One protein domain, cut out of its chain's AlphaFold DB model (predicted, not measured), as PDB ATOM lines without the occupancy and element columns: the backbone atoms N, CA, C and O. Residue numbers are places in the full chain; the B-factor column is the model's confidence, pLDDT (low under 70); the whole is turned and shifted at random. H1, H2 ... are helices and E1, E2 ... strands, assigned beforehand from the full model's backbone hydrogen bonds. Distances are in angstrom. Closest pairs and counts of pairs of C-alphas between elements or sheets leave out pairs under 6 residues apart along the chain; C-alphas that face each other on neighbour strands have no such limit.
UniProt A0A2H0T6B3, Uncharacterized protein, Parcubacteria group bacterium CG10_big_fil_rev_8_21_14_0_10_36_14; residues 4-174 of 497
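Overview. This is residues 4 to 174 of the 497 residues of an uncharacterized protein of Parcubacteria group bacterium CG10_big_fil_rev_8_21_14_0_10_36_14 (UniProt A0A2H0T6B3). A twisted sheet of seven strands has helices H2 and H4 packed side by side over one face, with the small helix H5 near the E6 edge. Two pieces stick out of this body: residues 79 to 84, at the tip of the long E3 and E4 hairpin, and residues 26 to 33, in the long loop before H2. The printed part has 171 residues with five named helices and seven named strands, in the order E1 H1 H2 E2 E3 E4 E5 H3 H4 E6 E7 H5. The sheet runs E5 E4 E3 E2 E7 E1 E6, all antiparallel, and the class is mixed, helices and strands. The whole is compact, with a radius of gyration of the C-alphas of 16.3 A and spans of 53 by 42 by 37 A.

Along the chain. E1, residues 4 to 9, begins at C-alpha 4 (-10.329, 39.845, -36.020). H1, residues 14 to 17, is followed by H2, residues 40 to 51, 17.7 A long. E2 is residues 56 to 62, 19.2 A. E3, residues 65 to 80, spans 41.9 A, ends at C-alpha 80 (-33.638, 21.925, -9.176) and bends by 61 degrees at residue 68. E4, residues 83 to 94, spans 34.7 A; E5 is residues 99 to 105. H3 is residues 110 to 113 and H4 residues 124 to 137, 19.8 A. E6, residues 142 to 147, and E7, residues 157 to 163, precede H5, residues 166 to 173, which ends at C-alpha 173 (-9.262, 51.526, -35.002).

Arrangement. E2 E3 E4 E5 form a meander, each strand the antiparallel neighbour of the one before. N 76 and O 87 of the E3 and E4 hairpin are within hydrogen-bond range at 2.8 A, as are N 6 of E1 and O 160 of E7. E1, H1 H2 and E2 make a split strand-helix-strand unit, two strands running the same way with E7 between them; its crossover is right-handed. H2 and H4 lie on the same face of the sheet and touch, with C-alphas of Ala 45 and Ser 126 closest at 4.3 A, at a shallow tilt of 30 degrees, opposite ways. H4's height over the sheet is 9.9 A. H4 and H5 only just touch, with 3 pairs of C-alphas within 8 A, Leu 127 and Leu 168 closest at 7.5 A. H3 touches H2, the C-alphas of Ala 48 and Asp 113 being 6.0 A apart, and is not on the sheet; H1 only grazes it. Every O i to N i+4 pair is within hydrogen-bond range in H4 and H5, and 7 of 8 in H2; H1 and H3 are too short for such a pair.

Size, cuts and confidence. The two farthest C-alphas, of Asn 82 and Asp 140, are 53.8 A apart. The printed part has no cut. The link from H1 to H2, 22 residues, is long. The mean pLDDT of the printed part is 80.2; residues under 70 include 20 to 41, 85 to 89 and 101 to 105.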
ATOM      1  N   ILE A   4     -11.595  39.299 -36.498       96.12
ATOM      2  CA  ILE A   4     -10.329  39.845 -36.020       96.12
ATOM      3  C   ILE A   4      -9.420  38.646 -35.750       96.12
ATOM      4  O   ILE A   4      -9.767  37.754 -34.978       96.12
ATOM      5  N   LYS A   5      -8.264  38.608 -36.403       96.12
ATOM      6  CA  LYS A   5      -7.285  37.528 -36.314       96.12
ATOM      7  C   LYS A   5      -6.063  38.008 -35.542       96.12
ATOM      8  O   LYS A   5      -5.370  38.926 -35.975       96.12
ATOM      9  N   LEU A   6      -5.780  37.349 -34.428       94.94
ATOM     10  CA  LEU A   6      -4.591  37.548 -33.606       94.94
ATOM     11  C   LEU A   6      -3.605  36.416 -33.883       94.94
ATOM     12  O   LEU A   6      -3.979  35.252 -33.789       94.94
ATOM     13  N   THR A   7      -2.364  36.741 -34.235       95.50
ATOM     14  CA  THR A   7      -1.313  35.749 -34.521       95.50
ATOM     15  C   THR A   7      -0.087  36.017 -33.662       95.50
ATOM     16  O   THR A   7       0.487  37.098 -33.765       95.50
ATOM     17  N   ASN A   8       0.354  35.032 -32.880       94.50
ATOM     18  CA  ASN A   8       1.575  35.096 -32.071       94.50
ATOM     19  C   ASN A   8       2.424  33.828 -32.258       94.50
ATOM     20  O   ASN A   8       1.890  32.750 -32.543       94.50
ATOM     21  N   LYS A   9       3.749  33.942 -32.109       93.50
ATOM     22  CA  LYS A   9       4.634  32.769 -31.996       93.50
ATOM     23  C   LYS A   9       4.269  31.954 -30.755       93.50
ATOM     24  O   LYS A   9       3.784  32.501 -29.771       93.50
ATOM     25  N   GLY A  10       4.545  30.656 -30.805       89.94
ATOM     26  CA  GLY A  10       4.250  29.711 -29.734       89.94
ATOM     27  C   GLY A  10       3.087  28.790 -30.083       89.94
ATOM     28  O   GLY A  10       2.213  29.114 -30.885       89.94
ATOM     29  N   THR A  11       3.090  27.604 -29.482       89.38
ATOM     30  CA  THR A  11       2.083  26.559 -29.698       89.38
ATOM     31  C   THR A  11       1.336  26.283 -28.405       89.38
ATOM     32  O   THR A  11       1.954  26.221 -27.339       89.38
ATOM     33  N   VAL A  12       0.031  26.039 -28.484       86.50
ATOM     34  CA  VAL A  12      -0.791  25.680 -27.328       86.50
ATOM     35  C   VAL A  12      -1.280  24.241 -27.438       86.50
ATOM     36  O   VAL A  12      -1.814  23.819 -28.460       86.50
ATOM     37  N   ASN A  13      -1.134  23.482 -26.351       84.69
ATOM     38  CA  ASN A  13      -1.734  22.157 -26.240       84.69
ATOM     39  C   ASN A  13      -3.264  22.267 -26.224       84.69
ATOM     40  O   ASN A  13      -3.802  22.986 -25.376       84.69
ATOM     41  N   ARG A  14      -3.964  21.527 -27.099       85.25
ATOM     42  CA  ARG A  14      -5.429  21.614 -27.205       85.25
ATOM     43  C   ARG A  14      -6.126  21.348 -25.870       85.25
ATOM     44  O   ARG A  14      -7.075  22.043 -25.539       85.25
ATOM     45  N   LEU A  15      -5.589  20.448 -25.038       81.44
ATOM     46  CA  LEU A  15      -6.149  20.113 -23.721       81.44
ATOM     47  C   LEU A  15      -6.200  21.314 -22.763       81.44
ATOM     48  O   LEU A  15      -7.021  21.337 -21.851       81.44
ATOM     49  N   LEU A  16      -5.328  22.311 -22.944       78.00
ATOM     50  CA  LEU A  16      -5.340  23.528 -22.131       78.00
ATOM     51  C   LEU A  16      -6.430  24.516 -22.572       78.00
ATOM     52  O   LEU A  16      -6.945  25.262 -21.739       78.00
ATOM     53  N   LEU A  17      -6.814  24.478 -23.850       77.12
ATOM     54  CA  LEU A  17      -8.007  25.154 -24.364       77.12
ATOM     55  C   LEU A  17      -9.278  24.356 -24.040       77.12
ATOM     56  O   LEU A  17     -10.367  24.914 -24.035       77.12
ATOM     57  N   GLU A  18      -9.140  23.068 -23.707       74.94
ATOM     58  CA  GLU A  18     -10.256  22.215 -23.296       74.94
ATOM     59  C   GLU A  18     -10.684  22.364 -21.818       74.94
ATOM     60  O   GLU A  18     -11.610  21.700 -21.353       74.94
ATOM     61  N   VAL A  19     -10.009  23.223 -21.050       71.69
ATOM     62  CA  VAL A  19     -10.299  23.476 -19.622       71.69
ATOM     63  C   VAL A  19     -10.874  24.876 -19.387       71.69
ATOM     64  O   VAL A  19     -10.623  25.501 -18.353       71.69
ATOM     65  N   ILE A  20     -11.632  25.386 -20.358       66.69
ATOM     66  CA  ILE A  20     -12.343  26.671 -20.277       66.69
ATOM     67  C   ILE A  20     -13.254  26.706 -19.046       66.69
ATOM     68  O   ILE A  20     -13.824  25.694 -18.695       66.69
ATOM     69  N   GLY A  21     -13.395  27.830 -18.344       54.72
ATOM     70  CA  GLY A  21     -14.288  27.919 -17.180       54.72
ATOM     71  C   GLY A  21     -13.824  27.173 -15.911       54.72
ATOM     72  O   GLY A  21     -14.471  27.277 -14.869       54.72
ATOM     73  N   LEU A  22     -12.684  26.468 -15.932       57.59
ATOM     74  CA  LEU A  22     -12.054  25.927 -14.723       57.59
ATOM     75  C   LEU A  22     -11.070  26.950 -14.145       57.59
ATOM     76  O   LEU A  22      -9.954  27.122 -14.641       57.59
ATOM     77  N   GLY A  23     -11.482  27.621 -13.066       51.31
ATOM     78  CA  GLY A  23     -10.630  28.565 -12.344       51.31
ATOM     79  C   GLY A  23      -9.423  27.859 -11.734       51.31
ATOM     80  O   GLY A  23      -9.570  26.930 -10.938       51.31
ATOM     81  N   THR A  24      -8.211  28.296 -12.075       43.66
ATOM     82  CA  THR A  24      -6.991  27.633 -11.596       43.66
ATOM     83  C   THR A  24      -6.652  27.910 -10.131       43.66
ATOM     84  O   THR A  24      -5.798  27.205  -9.594       43.66
ATOM     85  N   LYS A  25      -7.296  28.858  -9.429       46.84
ATOM     86  CA  LYS A  25      -7.022  29.107  -7.999       46.84
ATOM     87  C   LYS A  25      -8.239  29.621  -7.222       46.84
ATOM     88  O   LYS A  25      -8.662  30.759  -7.376       46.84
ATOM     89  N   LYS A  26      -8.723  28.819  -6.263       37.59
ATOM     90  CA  LYS A  26      -9.478  29.330  -5.103       37.59
ATOM     91  C   LYS A  26      -8.613  30.378  -4.400       37.59
ATOM     92  O   LYS A  26      -7.558  29.992  -3.906       37.59
ATOM     93  N   SER A  27      -9.040  31.643  -4.410       35.44
ATOM     94  CA  SER A  27      -8.934  32.758  -3.430       35.44
ATOM     95  C   SER A  27      -7.885  32.799  -2.287       35.44
ATOM     96  O   SER A  27      -7.909  33.733  -1.493       35.44
ATOM     97  N   LYS A  28      -6.955  31.850  -2.144       35.72
ATOM     98  CA  LYS A  28      -6.077  31.691  -0.973       35.72
ATOM     99  C   LYS A  28      -4.623  32.089  -1.199       35.72
ATOM    100  O   LYS A  28      -3.871  32.132  -0.235       35.72
ATOM    101  N   THR A  29      -4.205  32.395  -2.426       37.44
ATOM    102  CA  THR A  29      -2.859  32.939  -2.657       37.44
ATOM    103  C   THR A  29      -2.953  34.180  -3.523       37.44
ATOM    104  O   THR A  29      -3.171  34.104  -4.728       37.44
ATOM    105  N   ASN A  30      -2.782  35.333  -2.883       42.81
ATOM    106  CA  ASN A  30      -2.705  36.666  -3.477       42.81
ATOM    107  C   ASN A  30      -1.394  36.849  -4.282       42.81
ATOM    108  O   ASN A  30      -0.763  37.903  -4.261       42.81
ATOM    109  N   ASN A  31      -0.925  35.794  -4.955       42.47
ATOM    110  CA  ASN A  31       0.377  35.767  -5.604       42.47
ATOM    111  C   ASN A  31       0.228  36.305  -7.028       42.47
ATOM    112  O   ASN A  31      -0.191  35.585  -7.933       42.47
ATOM    113  N   GLY A  32       0.623  37.566  -7.233       46.91
ATOM    114  CA  GLY A  32       0.672  38.223  -8.549       46.91
ATOM    115  C   GLY A  32       1.504  37.484  -9.604       46.91
ATOM    116  O   GLY A  32       1.338  37.734 -10.791       46.91
ATOM    117  N   ILE A  33       2.331  36.520  -9.186       46.81
ATOM    118  CA  ILE A  33       3.096  35.630 -10.067       46.81
ATOM    119  C   ILE A  33       2.176  34.827 -11.002       46.81
ATOM    120  O   ILE A  33       2.574  34.571 -12.128       46.81
ATOM    121  N   SER A  34       0.949  34.468 -10.595       43.62
ATOM    122  CA  SER A  34       0.059  33.658 -11.448       43.62
ATOM    123  C   SER A  34      -0.822  34.429 -12.425       43.62
ATOM    124  O   SER A  34      -1.521  33.795 -13.210       43.62
ATOM    125  N   VAL A  35      -0.808  35.763 -12.409       48.97
ATOM    126  CA  VAL A  35      -1.563  36.548 -13.396       48.97
ATOM    127  C   VAL A  35      -0.896  36.380 -14.766       48.97
ATOM    128  O   VAL A  35       0.282  36.696 -14.946       48.97
ATOM    129  N   GLY A  36      -1.631  35.822 -15.727       46.06
ATOM    130  CA  GLY A  36      -1.101  35.486 -17.052       46.06
ATOM    131  C   GLY A  36      -0.164  34.270 -17.082       46.06
ATOM    132  O   GLY A  36       0.513  34.063 -18.083       46.06
ATOM    133  N   GLN A  37      -0.088  33.456 -16.020       41.69
ATOM    134  CA  GLN A  37       0.555  32.141 -16.109       41.69
ATOM    135  C   GLN A  37      -0.506  31.088 -16.460       41.69
ATOM    136  O   GLN A  37      -1.489  30.947 -15.738       41.69
ATOM    137  N   TRP A  38      -0.251  30.308 -17.517       46.09
ATOM    138  CA  TRP A  38      -1.057  29.162 -17.979       46.09
ATOM    139  C   TRP A  38      -2.374  29.487 -18.686       46.09
ATOM    140  O   TRP A  38      -3.408  28.958 -18.284       46.09
ATOM    141  N   GLN A  39      -2.356  30.295 -19.757       51.66
ATOM    142  CA  GLN A  39      -3.496  30.433 -20.692       51.66
ATOM    143  C   GLN A  39      -4.846  30.702 -19.989       51.66
ATOM    144  O   GLN A  39      -5.917  30.426 -20.527       51.66
ATOM    145  N   SER A  40      -4.810  31.213 -18.752       60.62
ATOM    146  CA  SER A  40      -5.975  31.287 -17.876       60.62
ATOM    147  C   SER A  40      -6.923  32.381 -18.340       60.62
ATOM    148  O   SER A  40      -8.133  32.216 -18.235       60.62
ATOM    149  N   GLY A  41      -6.382  33.420 -18.988       67.62
ATOM    150  CA  GLY A  41      -7.164  34.440 -19.677       67.62
ATOM    151  C   GLY A  41      -8.062  33.856 -20.773       67.62
ATOM    152  O   GLY A  41      -9.215  34.251 -20.853       67.62
ATOM    153  N   PHE A  42      -7.609  32.853 -21.541       77.94
ATOM    154  CA  PHE A  42      -8.446  32.186 -22.556       77.94
ATOM    155  C   PHE A  42      -9.644  31.473 -21.912       77.94
ATOM    156  O   PHE A  42     -10.777  31.583 -22.372       77.94
ATOM    157  N   LYS A  43      -9.417  30.812 -20.770       77.81
ATOM    158  CA  LYS A  43     -10.460  30.082 -20.029       77.81
ATOM    159  C   LYS A  43     -11.579  30.980 -19.510       77.81
ATOM    160  O   LYS A  43     -12.674  30.475 -19.284       77.81
ATOM    161  N   LEU A  44     -11.292  32.260 -19.280       79.19
ATOM    162  CA  LEU A  44     -12.251  33.257 -18.800       79.19
ATOM    163  C   LEU A  44     -12.856  34.063 -19.956       79.19
ATOM    164  O   LEU A  44     -14.060  34.307 -19.978       79.19
ATOM    165  N   ALA A  45     -12.036  34.423 -20.945       85.94
ATOM    166  CA  ALA A  45     -12.442  35.238 -22.082       85.94
ATOM    167  C   ALA A  45     -13.391  34.503 -23.035       85.94
ATOM    168  O   ALA A  45     -14.301  35.136 -23.571       85.94
ATOM    169  N   THR A  46     -13.218  33.190 -23.239       87.44
ATOM    170  CA  THR A  46     -14.066  32.420 -24.164       87.44
ATOM    171  C   THR A  46     -15.510  32.279 -23.678       87.44
ATOM    172  O   THR A  46     -16.396  32.632 -24.449       87.44
ATOM    173  N   PRO A  47     -15.806  31.880 -22.425       84.38
ATOM    174  CA  PRO A  47     -17.177  31.885 -21.914       84.38
ATOM    175  C   PRO A  47     -17.828  33.266 -21.986       84.38
ATOM    176  O   PRO A  47     -18.976  33.367 -22.402       84.38
ATOM    177  N   ALA A  48     -17.083  34.322 -21.644       86.94
ATOM    178  CA  ALA A  48     -17.576  35.697 -21.703       86.94
ATOM    179  C   ALA A  48     -17.915  36.131 -23.140       86.94
ATOM    180  O   ALA A  48     -18.999  36.651 -23.389       86.94
ATOM    181  N   ALA A  49     -17.036  35.848 -24.108       89.62
ATOM    182  CA  ALA A  49     -17.303  36.107 -25.525       89.62
ATOM    183  C   ALA A  49     -18.564  35.370 -25.997       89.62
ATOM    184  O   ALA A  49     -19.462  35.979 -26.574       89.62
ATOM    185  N   LEU A  50     -18.666  34.079 -25.677       89.38
ATOM    186  CA  LEU A  50     -19.800  33.245 -26.058       89.38
ATOM    187  C   LEU A  50     -21.120  33.737 -25.438       89.38
ATOM    188  O   LEU A  50     -22.132  33.754 -26.136       89.38
ATOM    189  N   ARG A  51     -21.129  34.214 -24.182       87.44
ATOM    190  CA  ARG A  51     -22.316  34.848 -23.563       87.44
ATOM    191  C   ARG A  51     -22.769  36.109 -24.293       87.44
ATOM    192  O   ARG A  51     -23.966  36.346 -24.415       87.44
ATOM    193  N   LEU A  52     -21.823  36.886 -24.819       88.62
ATOM    194  CA  LEU A  52     -22.100  38.050 -25.667       88.62
ATOM    195  C   LEU A  52     -22.459  37.654 -27.115       88.62
ATOM    196  O   LEU A  52     -22.719  38.516 -27.961       88.62
ATOM    197  N   GLY A  53     -22.484  36.352 -27.416       89.69
ATOM    198  CA  GLY A  53     -22.742  35.786 -28.736       89.69
ATOM    199  C   GLY A  53     -21.599  35.989 -29.730       89.69
ATOM    200  O   GLY A  53     -21.857  35.973 -30.928       89.69
ATOM    201  N   ILE A  54     -20.387  36.280 -29.257       92.38
ATOM    202  CA  ILE A  54     -19.196  36.513 -30.082       92.38
ATOM    203  C   ILE A  54     -18.548  35.158 -30.373       92.38
ATOM    204  O   ILE A  54     -18.091  34.482 -29.447       92.38
ATOM    205  N   ASP A  55     -18.491  34.771 -31.649       92.75
ATOM    206  CA  ASP A  55     -17.798  33.546 -32.067       92.75
ATOM    207  C   ASP A  55     -16.275  33.661 -31.870       92.75
ATOM    208  O   ASP A  55     -15.663  34.702 -32.128       92.75
ATOM    209  N   VAL A  56     -15.652  32.575 -31.411       92.69
ATOM    210  CA  VAL A  56     -14.206  32.493 -31.179       92.69
ATOM    211  C   VAL A  56     -13.689  31.168 -31.709       92.69
ATOM    212  O   VAL A  56     -14.243  30.108 -31.429       92.69
ATOM    213  N   VAL A  57     -12.571  31.209 -32.429       93.56
ATOM    214  CA  VAL A  57     -11.906  30.012 -32.945       93.56
ATOM    215  C   VAL A  57     -10.414  30.083 -32.659       93.56
ATOM    216  O   VAL A  57      -9.771  31.102 -32.896       93.56
ATOM    217  N   ALA A  58      -9.845  28.992 -32.160       93.38
ATOM    218  CA  ALA A  58      -8.415  28.854 -31.926       93.38
ATOM    219  C   ALA A  58      -7.804  27.882 -32.934       93.38
ATOM    220  O   ALA A  58      -8.343  26.806 -33.179       93.38
ATOM    221  N   SER A  59      -6.645  28.219 -33.487       94.81
ATOM    222  CA  SER A  59      -5.843  27.302 -34.288       94.81
ATOM    223  C   SER A  59      -4.404  27.276 -33.795       94.81
ATOM    224  O   SER A  59      -3.793  28.318 -33.555       94.81
ATOM    225  N   SER A  60      -3.865  26.074 -33.619       94.94
ATOM    226  CA  SER A  60      -2.488  25.845 -33.178       94.94
ATOM    227  C   SER A  60      -2.061  24.419 -33.541       94.94
ATOM    228  O   SER A  60      -2.722  23.739 -34.331       94.94
ATOM    229  N   GLU A  61      -0.954  23.958 -32.974       92.75
ATOM    230  CA  GLU A  61      -0.494  22.574 -33.061       92.75
ATOM    231  C   GLU A  61      -0.039  22.062 -31.694       92.75
ATOM    232  O   GLU A  61       0.380  22.825 -30.826       92.75
ATOM    233  N   ASP A  62      -0.118  20.751 -31.497       91.38
ATOM    234  CA  ASP A  62       0.428  20.078 -30.322       91.38
ATOM    235  C   ASP A  62       1.046  18.724 -30.692       91.38
ATOM    236  O   ASP A  62       1.283  18.423 -31.863       91.38
ATOM    237  N   THR A  63       1.335  17.879 -29.698       90.88
ATOM    238  CA  THR A  63       1.921  16.548 -29.931       90.88
ATOM    239  C   THR A  63       1.029  15.625 -30.765       90.88
ATOM    240  O   THR A  63       1.538  14.660 -31.329       90.88
ATOM    241  N   ASN A  64      -0.274  15.912 -30.857       87.81
ATOM    242  CA  ASN A  64      -1.235  15.181 -31.684       87.81
ATOM    243  C   ASN A  64      -1.437  15.842 -33.062       87.81
ATOM    244  O   ASN A  64      -2.305  15.421 -33.823       87.81
ATOM    245  N   GLY A  65      -0.640  16.864 -33.391       90.75
ATOM    246  CA  GLY A  65      -0.652  17.551 -34.678       90.75
ATOM    247  C   GLY A  65      -1.427  18.875 -34.679       90.75
ATOM    248  O   GLY A  65      -1.829  19.371 -33.622       90.75
ATOM    249  N   PRO A  66      -1.611  19.472 -35.870       92.75
ATOM    250  CA  PRO A  66      -2.359  20.712 -36.040       92.75
ATOM    251  C   PRO A  66      -3.836  20.534 -35.685       92.75
ATOM    252  O   PRO A  66      -4.406  19.453 -35.859       92.75
ATOM    253  N   TYR A  67      -4.461  21.602 -35.200       91.56
ATOM    254  CA  TYR A  67      -5.892  21.645 -34.949       91.56
ATOM    255  C   TYR A  67      -6.472  23.048 -35.160       91.56
ATOM    256  O   TYR A  67      -5.802  24.074 -34.989       91.56
ATOM    257  N   ILE A  68      -7.764  23.067 -35.475       93.38
ATOM    258  CA  ILE A  68      -8.646  24.227 -35.373       93.38
ATOM    259  C   ILE A  68      -9.775  23.811 -34.434       93.38
ATOM    260  O   ILE A  68     -10.343  22.733 -34.610       93.38
ATOM    261  N   LEU A  69     -10.051  24.639 -33.435       90.19
ATOM    262  CA  LEU A  69     -11.007  24.411 -32.363       90.19
ATOM    263  C   LEU A  69     -11.979  25.592 -32.306       90.19
ATOM    264  O   LEU A  69     -11.557  26.712 -32.017       90.19
ATOM    265  N   SER A  70     -13.260  25.337 -32.554       90.06
ATOM    266  CA  SER A  70     -14.353  26.288 -32.327       90.06
ATOM    267  C   SER A  70     -15.226  25.863 -31.145       90.06
ATOM    268  O   SER A  70     -15.120  24.736 -30.639       90.06
ATOM    269  N   PHE A  71     -16.073  26.787 -30.687       87.38
ATOM    270  CA  PHE A  71     -16.910  26.613 -29.505       87.38
ATOM    271  C   PHE A  71     -18.382  26.862 -29.839       87.38
ATOM    272  O   PHE A  71     -18.723  27.874 -30.438       87.38
ATOM    273  N   GLU A  72     -19.262  25.965 -29.404       84.81
ATOM    274  CA  GLU A  72     -20.716  26.118 -29.535       84.81
ATOM    275  C   GLU A  72     -21.383  26.105 -28.156       84.81
ATOM    276  O   GLU A  72     -20.918  25.416 -27.247       84.81
ATOM    277  N   ILE A  73     -22.493  26.830 -27.999       83.81
ATOM    278  CA  ILE A  73     -23.338  26.749 -26.801       83.81
ATOM    279  C   ILE A  73     -24.454  25.739 -27.057       83.81
ATOM    280  O   ILE A  73     -25.271  25.917 -27.961       83.81
ATOM    281  N   LEU A  74     -24.535  24.710 -26.219       81.44
ATOM    282  CA  LEU A  74     -25.677  23.807 -26.174       81.44
ATOM    283  C   LEU A  74     -26.611  24.203 -25.036       81.44
ATOM    284  O   LEU A  74     -26.197  24.132 -23.876       81.44
ATOM    285  N   PRO A  75     -27.865  24.572 -25.328       79.25
ATOM    286  CA  PRO A  75     -28.837  24.849 -24.287       79.25
ATOM    287  C   PRO A  75     -29.157  23.563 -23.519       79.25
ATOM    288  O   PRO A  75     -29.444  22.517 -24.108       79.25
ATOM    289  N   ILE A  76     -29.126  23.653 -22.195       79.06
ATOM    290  CA  ILE A  76     -29.551  22.609 -21.271       79.06
ATOM    291  C   ILE A  76     -30.573  23.186 -20.293       79.06
ATOM    292  O   ILE A  76     -30.456  24.321 -19.839       79.06
ATOM    293  N   SER A  77     -31.564  22.379 -19.932       75.31
ATOM    294  CA  SER A  77     -32.531  22.716 -18.890       75.31
ATOM    295  C   SER A  77     -32.566  21.583 -17.878       75.31
ATOM    296  O   SER A  77     -32.734  20.420 -18.252       75.31
ATOM    297  N   PHE A  78     -32.418  21.901 -16.597       77.38
ATOM    298  CA  PHE A  78     -32.570  20.926 -15.520       77.38
ATOM    299  C   PHE A  78     -33.433  21.495 -14.396       77.38
ATOM    300  O   PHE A  78     -33.486  22.700 -14.176       77.38
ATOM    301  N   ILE A  79     -34.148  20.616 -13.697       75.50
ATOM    302  CA  ILE A  79     -35.054  21.001 -12.613       75.50
ATOM    303  C   ILE A  79     -34.308  20.838 -11.289       75.50
ATOM    304  O   ILE A  79     -33.888  19.732 -10.945       75.50
ATOM    305  N   HIS A  80     -34.173  21.925 -10.534       71.56
ATOM    306  CA  HIS A  80     -33.638  21.925  -9.176       71.56
ATOM    307  C   HIS A  80     -34.649  22.592  -8.243       71.56
ATOM    308  O   HIS A  80     -35.073  23.708  -8.501       71.56
ATOM    309  N   GLU A  81     -35.084  21.897  -7.187       80.50
ATOM    310  CA  GLU A  81     -36.039  22.438  -6.200       80.50
ATOM    311  C   GLU A  81     -37.333  23.027  -6.812       80.50
ATOM    312  O   GLU A  81     -37.851  24.041  -6.357       80.50
ATOM    313  N   ASN A  82     -37.887  22.376  -7.847       76.94
ATOM    314  CA  ASN A  82     -39.044  22.844  -8.636       76.94
ATOM    315  C   ASN A  82     -38.814  24.139  -9.438       76.94
ATOM    316  O   ASN A  82     -39.772  24.735  -9.932       76.94
ATOM    317  N   VAL A  83     -37.559  24.549  -9.612       62.53
ATOM    318  CA  VAL A  83     -37.146  25.641 -10.495       62.53
ATOM    319  C   VAL A  83     -36.457  25.044 -11.722       62.53
ATOM    320  O   VAL A  83     -35.532  24.241 -11.595       62.53
ATOM    321  N   THR A  84     -36.911  25.420 -12.917       71.88
ATOM    322  CA  THR A  84     -36.186  25.125 -14.160       71.88
ATOM    323  C   THR A  84     -35.002  26.073 -14.256       71.88
ATOM    324  O   THR A  84     -35.185  27.286 -14.322       71.88
ATOM    325  N   ILE A  85     -33.796  25.517 -14.264       66.56
ATOM    326  CA  ILE A  85     -32.561  26.248 -14.529       66.56
ATOM    327  C   ILE A  85     -32.206  25.996 -15.990       66.56
ATOM    328  O   ILE A  85     -31.967  24.854 -16.388       66.56
ATOM    329  N   GLU A  86     -32.205  27.061 -16.784       67.12
ATOM    330  CA  GLU A  86     -31.661  27.067 -18.140       67.12
ATOM    331  C   GLU A  86     -30.190  27.477 -18.064       67.12
ATOM    332  O   GLU A  86     -29.846  28.446 -17.393       67.12
ATOM    333  N   SER A  87     -29.315  26.719 -18.717       68.19
ATOM    334  CA  SER A  87     -27.893  27.041 -18.833       68.19
ATOM    335  C   SER A  87     -27.391  26.611 -20.210       68.19
ATOM    336  O   SER A  87     -28.081  25.920 -20.958       68.19
ATOM    337  N   GLY A  88     -26.183  27.025 -20.563       67.25
ATOM    338  CA  GLY A  88     -25.477  26.560 -21.750       67.25
ATOM    339  C   GLY A  88     -24.290  25.700 -21.346       67.25
ATOM    340  O   GLY A  88     -23.590  26.048 -20.397       67.25
ATOM    341  N   ILE A  89     -24.029  24.606 -22.055       69.88
ATOM    342  CA  ILE A  89     -22.725  23.937 -21.990       69.88
ATOM    343  C   ILE A  89     -21.915  24.259 -23.236       69.88
ATOM    344  O   ILE A  89     -22.465  24.371 -24.330       69.88
ATOM    345  N   ILE A  90     -20.607  24.410 -23.067       74.12
ATOM    346  CA  ILE A  90     -19.704  24.626 -24.195       74.12
ATOM    347  C   ILE A  90     -19.438  23.275 -24.878       74.12
ATOM    348  O   ILE A  90     -19.216  22.252 -24.224       74.12
ATOM    349  N   ARG A  91     -19.462  23.269 -26.206       77.50
ATOM    350  CA  ARG A  91     -19.080  22.145 -27.062       77.50
ATOM    351  C   ARG A  91     -17.855  22.529 -27.878       77.50
ATOM    352  O   ARG A  91     -17.833  23.592 -28.489       77.50
ATOM    353  N   TYR A  92     -16.870  21.641 -27.918       80.56
ATOM    354  CA  TYR A  92     -15.702  21.748 -28.786       80.56
ATOM    355  C   TYR A  92     -15.984  21.121 -30.142       80.56
ATOM    356  O   TYR A  92     -16.406  19.963 -30.200       80.56
ATOM    357  N   VAL A  93     -15.706  21.861 -31.215       79.12
ATOM    358  CA  VAL A  93     -15.792  21.364 -32.590       79.12
ATOM    359  C   VAL A  93     -14.426  21.508 -33.252       79.12
ATOM    360  O   VAL A  93     -13.887  22.607 -33.386       79.12
ATOM    361  N   TYR A  94     -13.842  20.376 -33.630       83.94
ATOM    362  CA  TYR A  94     -12.564  20.320 -34.331       83.94
ATOM    363  C   TYR A  94     -12.761  20.390 -35.850       83.94
ATOM    364  O   TYR A  94     -13.783  19.946 -36.375       83.94
ATOM    365  N   SER A  95     -11.756  20.872 -36.591       80.81
ATOM    366  CA  SER A  95     -11.802  20.916 -38.067       80.81
ATOM    367  C   SER A  95     -11.982  19.556 -38.743       80.81
ATOM    368  O   SER A  95     -12.417  19.505 -39.890       80.81
ATOM    369  N   ASP A  96     -11.630  18.459 -38.070       80.12
ATOM    370  CA  ASP A  96     -11.854  17.092 -38.563       80.12
ATOM    371  C   ASP A  96     -13.289  16.585 -38.312       80.12
ATOM    372  O   ASP A  96     -13.613  15.447 -38.655       80.12
ATOM    373  N   GLY A  97     -14.154  17.425 -37.735       78.44
ATOM    374  CA  GLY A  97     -15.526  17.093 -37.365       78.44
ATOM    375  C   GLY A  97     -15.655  16.397 -36.010       78.44
ATOM    376  O   GLY A  97     -16.769  16.037 -35.628       78.44
ATOM    377  N   THR A  98     -14.560  16.201 -35.266       83.44
ATOM    378  CA  THR A  98     -14.620  15.661 -33.904       83.44
ATOM    379  C   THR A  98     -15.362  16.639 -32.999       83.44
ATOM    380  O   THR A  98     -15.015  17.817 -32.915       83.44
ATOM    381  N   ILE A  99     -16.371  16.133 -32.290       81.12
ATOM    382  CA  ILE A  99     -17.163  16.898 -31.326       81.12
ATOM    383  C   ILE A  99     -16.892  16.361 -29.924       81.12
ATOM    384  O   ILE A  99     -16.930  15.147 -29.699       81.12
ATOM    385  N   LYS A 100     -16.650  17.262 -28.972       78.75
ATOM    386  CA  LYS A 100     -16.506  16.925 -27.554       78.75
ATOM    387  C   LYS A 100     -17.358  17.864 -26.704       78.75
ATOM    388  O   LYS A 100     -17.101  19.063 -26.644       78.75
ATOM    389  N   ASP A 101     -18.359  17.297 -26.039       69.12
ATOM    390  CA  ASP A 101     -19.194  18.023 -25.084       69.12
ATOM    391  C   ASP A 101     -18.458  18.167 -23.743       69.12
ATOM    392  O   ASP A 101     -17.742  17.258 -23.307       69.12
ATOM    393  N   ILE A 102     -18.643  19.301 -23.064       66.19
ATOM    394  CA  ILE A 102     -17.990  19.580 -21.782       66.19
ATOM    395  C   ILE A 102     -19.042  20.026 -20.785       66.19
ATOM    396  O   ILE A 102     -19.886  20.857 -21.088       66.19
ATOM    397  N   SER A 103     -18.954  19.548 -19.551       58.16
ATOM    398  CA  SER A 103     -19.864  19.940 -18.469       58.16
ATOM    399  C   SER A 103     -19.479  21.276 -17.820       58.16
ATOM    400  O   SER A 103     -19.420  21.371 -16.595       58.16
ATOM    401  N   ILE A 104     -19.163  22.297 -18.617       65.56
ATOM    402  CA  ILE A 104     -18.827  23.630 -18.104       65.56
ATOM    403  C   ILE A 104     -19.958  24.571 -18.469       65.56
ATOM    404  O   ILE A 104     -20.247  24.784 -19.646       65.56
ATOM    405  N   SER A 105     -20.602  25.092 -17.426       68.00
ATOM    406  CA  SER A 105     -21.671  26.068 -17.558       68.00
ATOM    407  C   SER A 105     -21.126  27.354 -18.169       68.00
ATOM    408  O   SER A 105     -20.097  27.885 -17.738       68.00
ATOM    409  N   ILE A 106     -21.860  27.864 -19.152       74.69
ATOM    410  CA  ILE A 106     -21.652  29.168 -19.766       74.69
ATOM    411  C   ILE A 106     -21.755  30.303 -18.740       74.69
ATOM    412  O   ILE A 106     -21.253  31.382 -19.008       74.69
ATOM    413  N   ASP A 107     -22.326  30.064 -17.555       72.06
ATOM    414  CA  ASP A 107     -22.546  31.058 -16.494       72.06
ATOM    415  C   ASP A 107     -21.320  31.260 -15.579       72.06
ATOM    416  O   ASP A 107     -21.372  31.999 -14.595       72.06
ATOM    417  N   ALA A 108     -20.192  30.601 -15.864       69.69
ATOM    418  CA  ALA A 108     -18.969  30.750 -15.081       69.69
ATOM    419  C   ALA A 108     -18.351  32.156 -15.233       69.69
ATOM    420  O   ALA A 108     -18.157  32.638 -16.349       69.69
ATOM    421  N   PHE A 109     -17.950  32.770 -14.112       71.94
ATOM    422  CA  PHE A 109     -17.290  34.088 -14.053       71.94
ATOM    423  C   PHE A 109     -18.124  35.233 -14.664       71.94
ATOM    424  O   PHE A 109     -17.667  35.888 -15.605       71.94
ATOM    425  N   PRO A 110     -19.346  35.490 -14.159       75.62
ATOM    426  CA  PRO A 110     -20.208  36.567 -14.662       75.62
ATOM    427  C   PRO A 110     -19.590  37.963 -14.476       75.62
ATOM    428  O   PRO A 110     -20.006  38.937 -15.095       75.62
ATOM    429  N   GLU A 111     -18.572  38.089 -13.622       76.44
ATOM    430  CA  GLU A 111     -17.820  39.324 -13.427       76.44
ATOM    431  C   GLU A 111     -17.097  39.781 -14.701       76.44
ATOM    432  O   GLU A 111     -16.896  40.980 -14.880       76.44
ATOM    433  N   PHE A 112     -16.748  38.849 -15.595       78.69
ATOM    434  CA  PHE A 112     -16.058  39.139 -16.855       78.69
ATOM    435  C   PHE A 112     -16.942  39.835 -17.897       78.69
ATOM    436  O   PHE A 112     -16.416  40.383 -18.862       78.69
ATOM    437  N   ASP A 113     -18.261  39.842 -17.684       79.06
ATOM    438  CA  ASP A 113     -19.226  40.530 -18.551       79.06
ATOM    439  C   ASP A 113     -19.371  42.008 -18.172       79.06
ATOM    440  O   ASP A 113     -20.064  42.770 -18.846       79.06
ATOM    441  N   LYS A 114     -18.752  42.429 -17.062       84.25
ATOM    442  CA  LYS A 114     -18.816  43.817 -16.616       84.25
ATOM    443  C   LYS A 114     -17.821  44.667 -17.407       84.25
ATOM    444  O   LYS A 114     -16.648  44.294 -17.499       84.25
ATOM    445  N   PRO A 115     -18.245  45.833 -17.921       86.69
ATOM    446  CA  PRO A 115     -17.348  46.761 -18.596       86.69
ATOM    447  C   PRO A 115     -16.246  47.244 -17.644       86.69
ATOM    448  O   PRO A 115     -16.442  47.366 -16.433       86.69
ATOM    449  N   ILE A 116     -15.070  47.535 -18.202       81.75
ATOM    450  CA  ILE A 116     -13.957  48.167 -17.480       81.75
ATOM    451  C   ILE A 116     -13.851  49.576 -18.020       81.75
ATOM    452  O   ILE A 116     -13.145  49.827 -18.992       81.75
ATOM    453  N   GLY A 117     -14.612  50.475 -17.418       77.69
ATOM    454  CA  GLY A 117     -14.800  51.803 -17.965       77.69
ATOM    455  C   GLY A 117     -16.209  52.309 -17.731       77.69
ATOM    456  O   GLY A 117     -16.982  51.744 -16.964       77.69
ATOM    457  N   ASP A 118     -16.495  53.399 -18.418       78.06
ATOM    458  CA  ASP A 118     -17.710  54.202 -18.335       78.06
ATOM    459  C   ASP A 118     -18.479  54.234 -19.672       78.06
ATOM    460  O   ASP A 118     -19.210  55.177 -19.947       78.06
ATOM    461  N   ASP A 119     -18.253  53.246 -20.538       80.94
ATOM    462  CA  ASP A 119     -18.812  53.135 -21.900       80.94
ATOM    463  C   ASP A 119     -19.710  51.907 -22.101       80.94
ATOM    464  O   ASP A 119     -20.088  51.611 -23.231       80.94
ATOM    465  N   ASP A 120     -20.006  51.168 -21.032       85.00
ATOM    466  CA  ASP A 120     -20.802  49.937 -21.066       85.00
ATOM    467  C   ASP A 120     -20.283  48.835 -22.019       85.00
ATOM    468  O   ASP A 120     -20.986  47.861 -22.293       85.00
ATOM    469  N   ASN A 121     -19.020  48.913 -22.464       88.25
ATOM    470  CA  ASN A 121     -18.425  47.943 -23.383       88.25
ATOM    471  C   ASN A 121     -18.017  46.633 -22.680       88.25
ATOM    472  O   ASN A 121     -16.849  46.394 -22.349       88.25
ATOM    473  N   SER A 122     -18.988  45.740 -22.492       90.00
ATOM    474  CA  SER A 122     -18.825  44.410 -21.880       90.00
ATOM    475  C   SER A 122     -17.920  43.455 -22.666       90.00
ATOM    476  O   SER A 122     -17.397  42.498 -22.098       90.00
ATOM    477  N   ALA A 123     -17.680  43.711 -23.956       91.00
ATOM    478  CA  ALA A 123     -16.803  42.886 -24.785       91.00
ATOM    479  C   ALA A 123     -15.302  43.162 -24.553       91.00
ATOM    480  O   ALA A 123     -14.452  42.322 -24.877       91.00
ATOM    481  N   TYR A 124     -14.960  44.310 -23.953       91.38
ATOM    482  CA  TYR A 124     -13.571  44.727 -23.747       91.38
ATOM    483  C   TYR A 124     -12.751  43.751 -22.881       91.38
ATOM    484  O   TYR A 124     -11.664  43.377 -23.324       91.38
ATOM    485  N   PRO A 125     -13.212  43.273 -21.702       89.31
ATOM    486  CA  PRO A 125     -12.465  42.297 -20.903       89.31
ATOM    487  C   PRO A 125     -12.048  41.054 -21.695       89.31
ATOM    488  O   PRO A 125     -10.910  40.598 -21.570       89.31
ATOM    489  N   SER A 126     -12.945  40.540 -22.544       89.50
ATOM    490  CA  SER A 126     -12.676  39.371 -23.385       89.50
ATOM    491  C   SER A 126     -11.641  39.685 -24.471       89.50
ATOM    492  O   SER A 126     -10.602  39.022 -24.535       89.50
ATOM    493  N   LEU A 127     -11.856  40.748 -25.261       91.69
ATOM    494  CA  LEU A 127     -10.906  41.184 -26.293       91.69
ATOM    495  C   LEU A 127      -9.513  41.448 -25.703       91.69
ATOM    496  O   LEU A 127      -8.501  40.986 -26.240       91.69
ATOM    497  N   ARG A 128      -9.467  42.161 -24.573       90.88
ATOM    498  CA  ARG A 128      -8.240  42.497 -23.854       90.88
ATOM    499  C   ARG A 128      -7.454  41.251 -23.483       90.88
ATOM    500  O   ARG A 128      -6.242  41.273 -23.650       90.88
ATOM    501  N   GLU A 129      -8.084  40.176 -23.006       88.44
ATOM    502  CA  GLU A 129      -7.328  38.966 -22.660       88.44
ATOM    503  C   GLU A 129      -6.754  38.237 -23.864       88.44
ATOM    504  O   GLU A 129      -5.638  37.724 -23.773       88.44
ATOM    505  N   TYR A 130      -7.457  38.188 -24.995       90.19
ATOM    506  CA  TYR A 130      -6.875  37.582 -26.193       90.19
ATOM    507  C   TYR A 130      -5.651  38.364 -26.670       90.19
ATOM    508  O   TYR A 130      -4.610  37.767 -26.948       90.19
ATOM    509  N   ILE A 131      -5.743  39.696 -26.686       90.56
ATOM    510  CA  ILE A 131      -4.616  40.572 -27.033       90.56
ATOM    511  C   ILE A 131      -3.495  40.443 -25.999       90.56
ATOM    512  O   ILE A 131      -2.327  40.330 -26.368       90.56
ATOM    513  N   ALA A 132      -3.832  40.416 -24.710       87.12
ATOM    514  CA  ALA A 132      -2.844  40.339 -23.649       87.12
ATOM    515  C   ALA A 132      -2.090  39.014 -23.647       87.12
ATOM    516  O   ALA A 132      -0.875  39.028 -23.492       87.12
ATOM    517  N   ASN A 133      -2.768  37.892 -23.893       84.50
ATOM    518  CA  ASN A 133      -2.108  36.597 -24.048       84.50
ATOM    519  C   ASN A 133      -1.209  36.563 -25.290       84.50
ATOM    520  O   ASN A 133      -0.093  36.061 -25.208       84.50
ATOM    521  N   ALA A 134      -1.668  37.115 -26.420       88.44
ATOM    522  CA  ALA A 134      -0.863  37.175 -27.638       88.44
ATOM    523  C   ALA A 134       0.423  37.990 -27.420       88.44
ATOM    524  O   ALA A 134       1.503  37.524 -27.772       88.44
ATOM    525  N   ARG A 135       0.314  39.161 -26.780       87.12
ATOM    526  CA  ARG A 135       1.453  40.043 -26.493       87.12
ATOM    527  C   ARG A 135       2.378  39.510 -25.398       87.12
ATOM    528  O   ARG A 135       3.586  39.699 -25.497       87.12
ATOM    529  N   ASP A 136       1.823  38.896 -24.349       83.25
ATOM    530  CA  ASP A 136       2.606  38.304 -23.255       83.25
ATOM    531  C   ASP A 136       3.484  37.142 -23.775       83.25
ATOM    532  O   ASP A 136       4.571  36.926 -23.239       83.25
ATOM    533  N   GLU A 137       3.037  36.425 -24.817       84.94
ATOM    534  CA  GLU A 137       3.787  35.342 -25.473       84.94
ATOM    535  C   GLU A 137       4.747  35.851 -26.570       84.94
ATOM    536  O   GLU A 137       5.896  35.413 -26.640       84.94
ATOM    537  N   ASP A 138       4.304  36.779 -27.426       88.75
ATOM    538  CA  ASP A 138       5.093  37.334 -28.533       88.75
ATOM    539  C   ASP A 138       4.862  38.843 -28.652       88.75
ATOM    540  O   ASP A 138       3.789  39.298 -29.043       88.75
ATOM    541  N   ILE A 139       5.894  39.642 -28.377       86.62
ATOM    542  CA  ILE A 139       5.804  41.103 -28.515       86.62
ATOM    543  C   ILE A 139       5.549  41.536 -29.972       86.62
ATOM    544  O   ILE A 139       4.987  42.606 -30.191       86.62
ATOM    545  N   ASP A 140       5.906  40.689 -30.949       89.88
ATOM    546  CA  ASP A 140       5.711  40.915 -32.389       89.88
ATOM    547  C   ASP A 140       4.380  40.342 -32.918       89.88
ATOM    548  O   ASP A 140       4.230  40.124 -34.130       89.88
ATOM    549  N   TYR A 141       3.429  40.033 -32.032       92.50
ATOM    550  CA  TYR A 141       2.121  39.522 -32.434       92.50
ATOM    551  C   TYR A 141       1.422  40.464 -33.432       92.50
ATOM    552  O   TYR A 141       1.650  41.675 -33.476       92.50
ATOM    553  N   LYS A 142       0.543  39.898 -34.259       93.12
ATOM    554  CA  LYS A 142      -0.166  40.625 -35.320       93.12
ATOM    555  C   LYS A 142      -1.663  40.617 -35.088       93.12
ATOM    556  O   LYS A 142      -2.217  39.587 -34.709       93.12
ATOM    557  N   ILE A 143      -2.296  41.746 -35.393       93.00
ATOM    558  CA  ILE A 143      -3.747  41.899 -35.462       93.00
ATOM    559  C   ILE A 143      -4.118  42.161 -36.922       93.00
ATOM    560  O   ILE A 143      -3.644  43.123 -37.521       93.00
ATOM    561  N   GLU A 144      -4.953  41.305 -37.503       94.06
ATOM    562  CA  GLU A 144      -5.512  41.474 -38.847       94.06
ATOM    563  C   GLU A 144      -7.039  41.558 -38.734       94.06
ATOM    564  O   GLU A 144      -7.659  40.732 -38.068       94.06
ATOM    565  N   THR A 145      -7.669  42.542 -39.375       94.25
ATOM    566  CA  THR A 145      -9.135  42.669 -39.415       94.25
ATOM    567  C   THR A 145      -9.671  42.272 -40.787       94.25
ATOM    568  O   THR A 145      -8.930  42.141 -41.760       94.25
ATOM    569  N   ASN A 146     -10.986  42.099 -40.883       94.31
ATOM    570  CA  ASN A 146     -11.719  41.724 -42.091       94.31
ATOM    571  C   ASN A 146     -11.342  40.346 -42.661       94.31
ATOM    572  O   ASN A 146     -11.535  40.104 -43.853       94.31
ATOM    573  N   VAL A 147     -10.860  39.431 -41.817       95.81
ATOM    574  CA  VAL A 147     -10.507  38.068 -42.229       95.81
ATOM    575  C   VAL A 147     -11.777  37.240 -42.405       95.81
ATOM    576  O   VAL A 147     -12.604  37.169 -41.502       95.81
ATOM    577  N   THR A 148     -11.964  36.621 -43.570       95.25
ATOM    578  CA  THR A 148     -13.170  35.829 -43.885       95.25
ATOM    579  C   THR A 148     -12.956  34.323 -43.811       95.25
ATOM    580  O   THR A 148     -13.930  33.580 -43.754       95.25
ATOM    581  N   GLU A 149     -11.702  33.873 -43.827       93.56
ATOM    582  CA  GLU A 149     -11.342  32.456 -43.844       93.56
ATOM    583  C   GLU A 149     -10.594  32.078 -42.566       93.56
ATOM    584  O   GLU A 149      -9.610  32.719 -42.188       93.56
ATOM    585  N   ILE A 150     -11.070  31.019 -41.910       94.00
ATOM    586  CA  ILE A 150     -10.375  30.393 -40.791       94.00
ATOM    587  C   ILE A 150      -9.424  29.354 -41.366       94.00
ATOM    588  O   ILE A 150      -9.845  28.361 -41.958       94.00
ATOM    589  N   CYS A 151      -8.137  29.583 -41.154       93.44
ATOM    590  CA  CYS A 151      -7.078  28.713 -41.634       93.44
ATOM    591  C   CYS A 151      -6.292  28.122 -40.469       93.44
ATOM    592  O   CYS A 151      -6.184  28.727 -39.396       93.44
ATOM    593  N   GLN A 152      -5.682  26.967 -40.731       95.75
ATOM    594  CA  GLN A 152      -4.721  26.360 -39.823       95.75
ATOM    595  C   GLN A 152      -3.557  27.326 -39.558       95.75
ATOM    596  O   GLN A 152      -2.990  27.905 -40.490       95.75
ATOM    597  N   ALA A 153      -3.187  27.475 -38.287       94.62
ATOM    598  CA  ALA A 153      -2.048  28.274 -37.870       94.62
ATOM    599  C   ALA A 153      -0.746  27.753 -38.506       94.62
ATOM    600  O   ALA A 153      -0.556  26.532 -38.595       94.62
ATOM    601  N   PRO A 154       0.169  28.647 -38.925       94.94
ATOM    602  CA  PRO A 154       1.507  28.247 -39.337       94.94
ATOM    603  C   PRO A 154       2.214  27.447 -38.237       94.94
ATOM    604  O   PRO A 154       1.988  27.663 -37.048       94.94
ATOM    605  N   ARG A 155       3.118  26.548 -38.635       94.62
ATOM    606  CA  ARG A 155       3.909  25.749 -37.691       94.62
ATOM    607  C   ARG A 155       4.648  26.652 -36.696       94.62
ATOM    608  O   ARG A 155       5.338  27.579 -37.120       94.62
ATOM    609  N   GLY A 156       4.545  26.352 -35.402       94.50
ATOM    610  CA  GLY A 156       5.133  27.160 -34.330       94.50
ATOM    611  C   GLY A 156       4.355  28.428 -33.958       94.50
ATOM    612  O   GLY A 156       4.903  29.254 -33.227       94.50
ATOM    613  N   TYR A 157       3.127  28.606 -34.454       95.50
ATOM    614  CA  TYR A 157       2.274  29.759 -34.159       95.50
ATOM    615  C   TYR A 157       0.925  29.341 -33.582       95.50
ATOM    616  O   TYR A 157       0.428  28.234 -33.801       95.50
ATOM    617  N   THR A 158       0.309  30.292 -32.890       94.56
ATOM    618  CA  THR A 158      -1.079  30.229 -32.450       94.56
ATOM    619  C   THR A 158      -1.841  31.372 -33.102       94.56
ATOM    620  O   THR A 158      -1.341  32.495 -33.204       94.56
ATOM    621  N   VAL A 159      -3.041  31.064 -33.589       96.00
ATOM    622  CA  VAL A 159      -3.941  32.027 -34.219       96.00
ATOM    623  C   VAL A 159      -5.293  31.974 -33.525       96.00
ATOM    624  O   VAL A 159      -5.907  30.911 -33.457       96.00
ATOM    625  N   ILE A 160      -5.762  33.117 -33.034       94.75
ATOM    626  CA  ILE A 160      -7.106  33.277 -32.478       94.75
ATOM    627  C   ILE A 160      -7.929  34.134 -33.435       94.75
ATOM    628  O   ILE A 160      -7.499  35.215 -33.832       94.75
ATOM    629  N   TYR A 161      -9.113  33.656 -33.786       96.00
ATOM    630  CA  TYR A 161     -10.118  34.379 -34.550       96.00
ATOM    631  C   TYR A 161     -11.243  34.771 -33.598       96.00
ATOM    632  O   TYR A 161     -11.763  33.922 -32.881       96.00
ATOM    633  N   ILE A 162     -11.606  36.046 -33.591       95.94
ATOM    634  CA  ILE A 162     -12.707  36.601 -32.799       95.94
ATOM    635  C   ILE A 162     -13.681  37.221 -33.789       95.94
ATOM    636  O   ILE A 162     -13.248  37.954 -34.681       95.94
ATOM    637  N   GLU A 163     -14.968  36.906 -33.685       96.19
ATOM    638  CA  GLU A 163     -15.991  37.472 -34.558       96.19
ATOM    639  C   GLU A 163     -15.881  38.994 -34.573       96.19
ATOM    640  O   GLU A 163     -15.851  39.660 -33.540       96.19
ATOM    641  N   GLN A 164     -15.789  39.554 -35.772       94.12
ATOM    642  CA  GLN A 164     -15.626  40.983 -35.935       94.12
ATOM    643  C   GLN A 164     -16.969  41.689 -35.756       94.12
ATOM    644  O   GLN A 164     -17.837  41.613 -36.628       94.12
ATOM    645  N   ARG A 165     -17.085  42.450 -34.668       93.06
ATOM    646  CA  ARG A 165     -18.196  43.367 -34.391       93.06
ATOM    647  C   ARG A 165     -17.744  44.818 -34.452       93.06
ATOM    648  O   ARG A 165     -16.563  45.100 -34.273       93.06
ATOM    649  N   GLU A 166     -18.686  45.724 -34.699       89.94
ATOM    650  CA  GLU A 166     -18.421  47.169 -34.766       89.94
ATOM    651  C   GLU A 166     -17.781  47.680 -33.467       89.94
ATOM    652  O   GLU A 166     -16.700  48.256 -33.520       89.94
ATOM    653  N   GLU A 167     -18.342  47.316 -32.310       88.69
ATOM    654  CA  GLU A 167     -17.808  47.655 -30.979       88.69
ATOM    655  C   GLU A 167     -16.347  47.203 -30.768       88.69
ATOM    656  O   GLU A 167     -15.540  47.919 -30.180       88.69
ATOM    657  N   LEU A 168     -15.962  46.033 -31.294       90.62
ATOM    658  CA  LEU A 168     -14.595  45.512 -31.174       90.62
ATOM    659  C   LEU A 168     -13.628  46.215 -32.129       90.62
ATOM    660  O   LEU A 168     -12.462  46.413 -31.792       90.62
ATOM    661  N   LEU A 169     -14.095  46.584 -33.325       89.31
ATOM    662  CA  LEU A 169     -13.303  47.373 -34.269       89.31
ATOM    663  C   LEU A 169     -13.056  48.777 -33.734       89.31
ATOM    664  O   LEU A 169     -11.940  49.272 -33.848       89.31
ATOM    665  N   GLU A 170     -14.060  49.394 -33.119       87.94
ATOM    666  CA  GLU A 170     -13.937  50.705 -32.485       87.94
ATOM    667  C   GLU A 170     -12.822  50.721 -31.432       87.94
ATOM    668  O   GLU A 170     -11.972  51.617 -31.448       87.94
ATOM    669  N   MET A 171     -12.742  49.679 -30.593       88.00
ATOM    670  CA  MET A 171     -11.656  49.504 -29.616       88.00
ATOM    671  C   MET A 171     -10.261  49.395 -30.260       88.00
ATOM    672  O   MET A 171      -9.267  49.669 -29.586       88.00
ATOM    673  N   LEU A 172     -10.168  49.001 -31.535       85.75
ATOM    674  CA  LEU A 172      -8.910  48.822 -32.266       85.75
ATOM    675  C   LEU A 172      -8.534  50.019 -33.164       85.75
ATOM    676  O   LEU A 172      -7.349  50.318 -33.272       85.75
ATOM    677  N   ASP A 173      -9.499  50.697 -33.800       74.69
ATOM    678  CA  ASP A 173      -9.262  51.526 -35.002       74.69
ATOM    679  C   ASP A 173      -8.973  53.020 -34.744       74.69
ATOM    680  O   ASP A 173      -8.573  53.712 -35.671       74.69
ATOM    681  N   ARG A 174      -9.165  53.545 -33.519       54.06
ATOM    682  CA  ARG A 174      -8.696  54.891 -33.059       54.06
ATOM    683  C   ARG A 174      -9.156  55.256 -31.647       54.06
ATOM    684  O   ARG A 174      -8.499  56.050 -30.982       54.06
TER     685      ARG A 174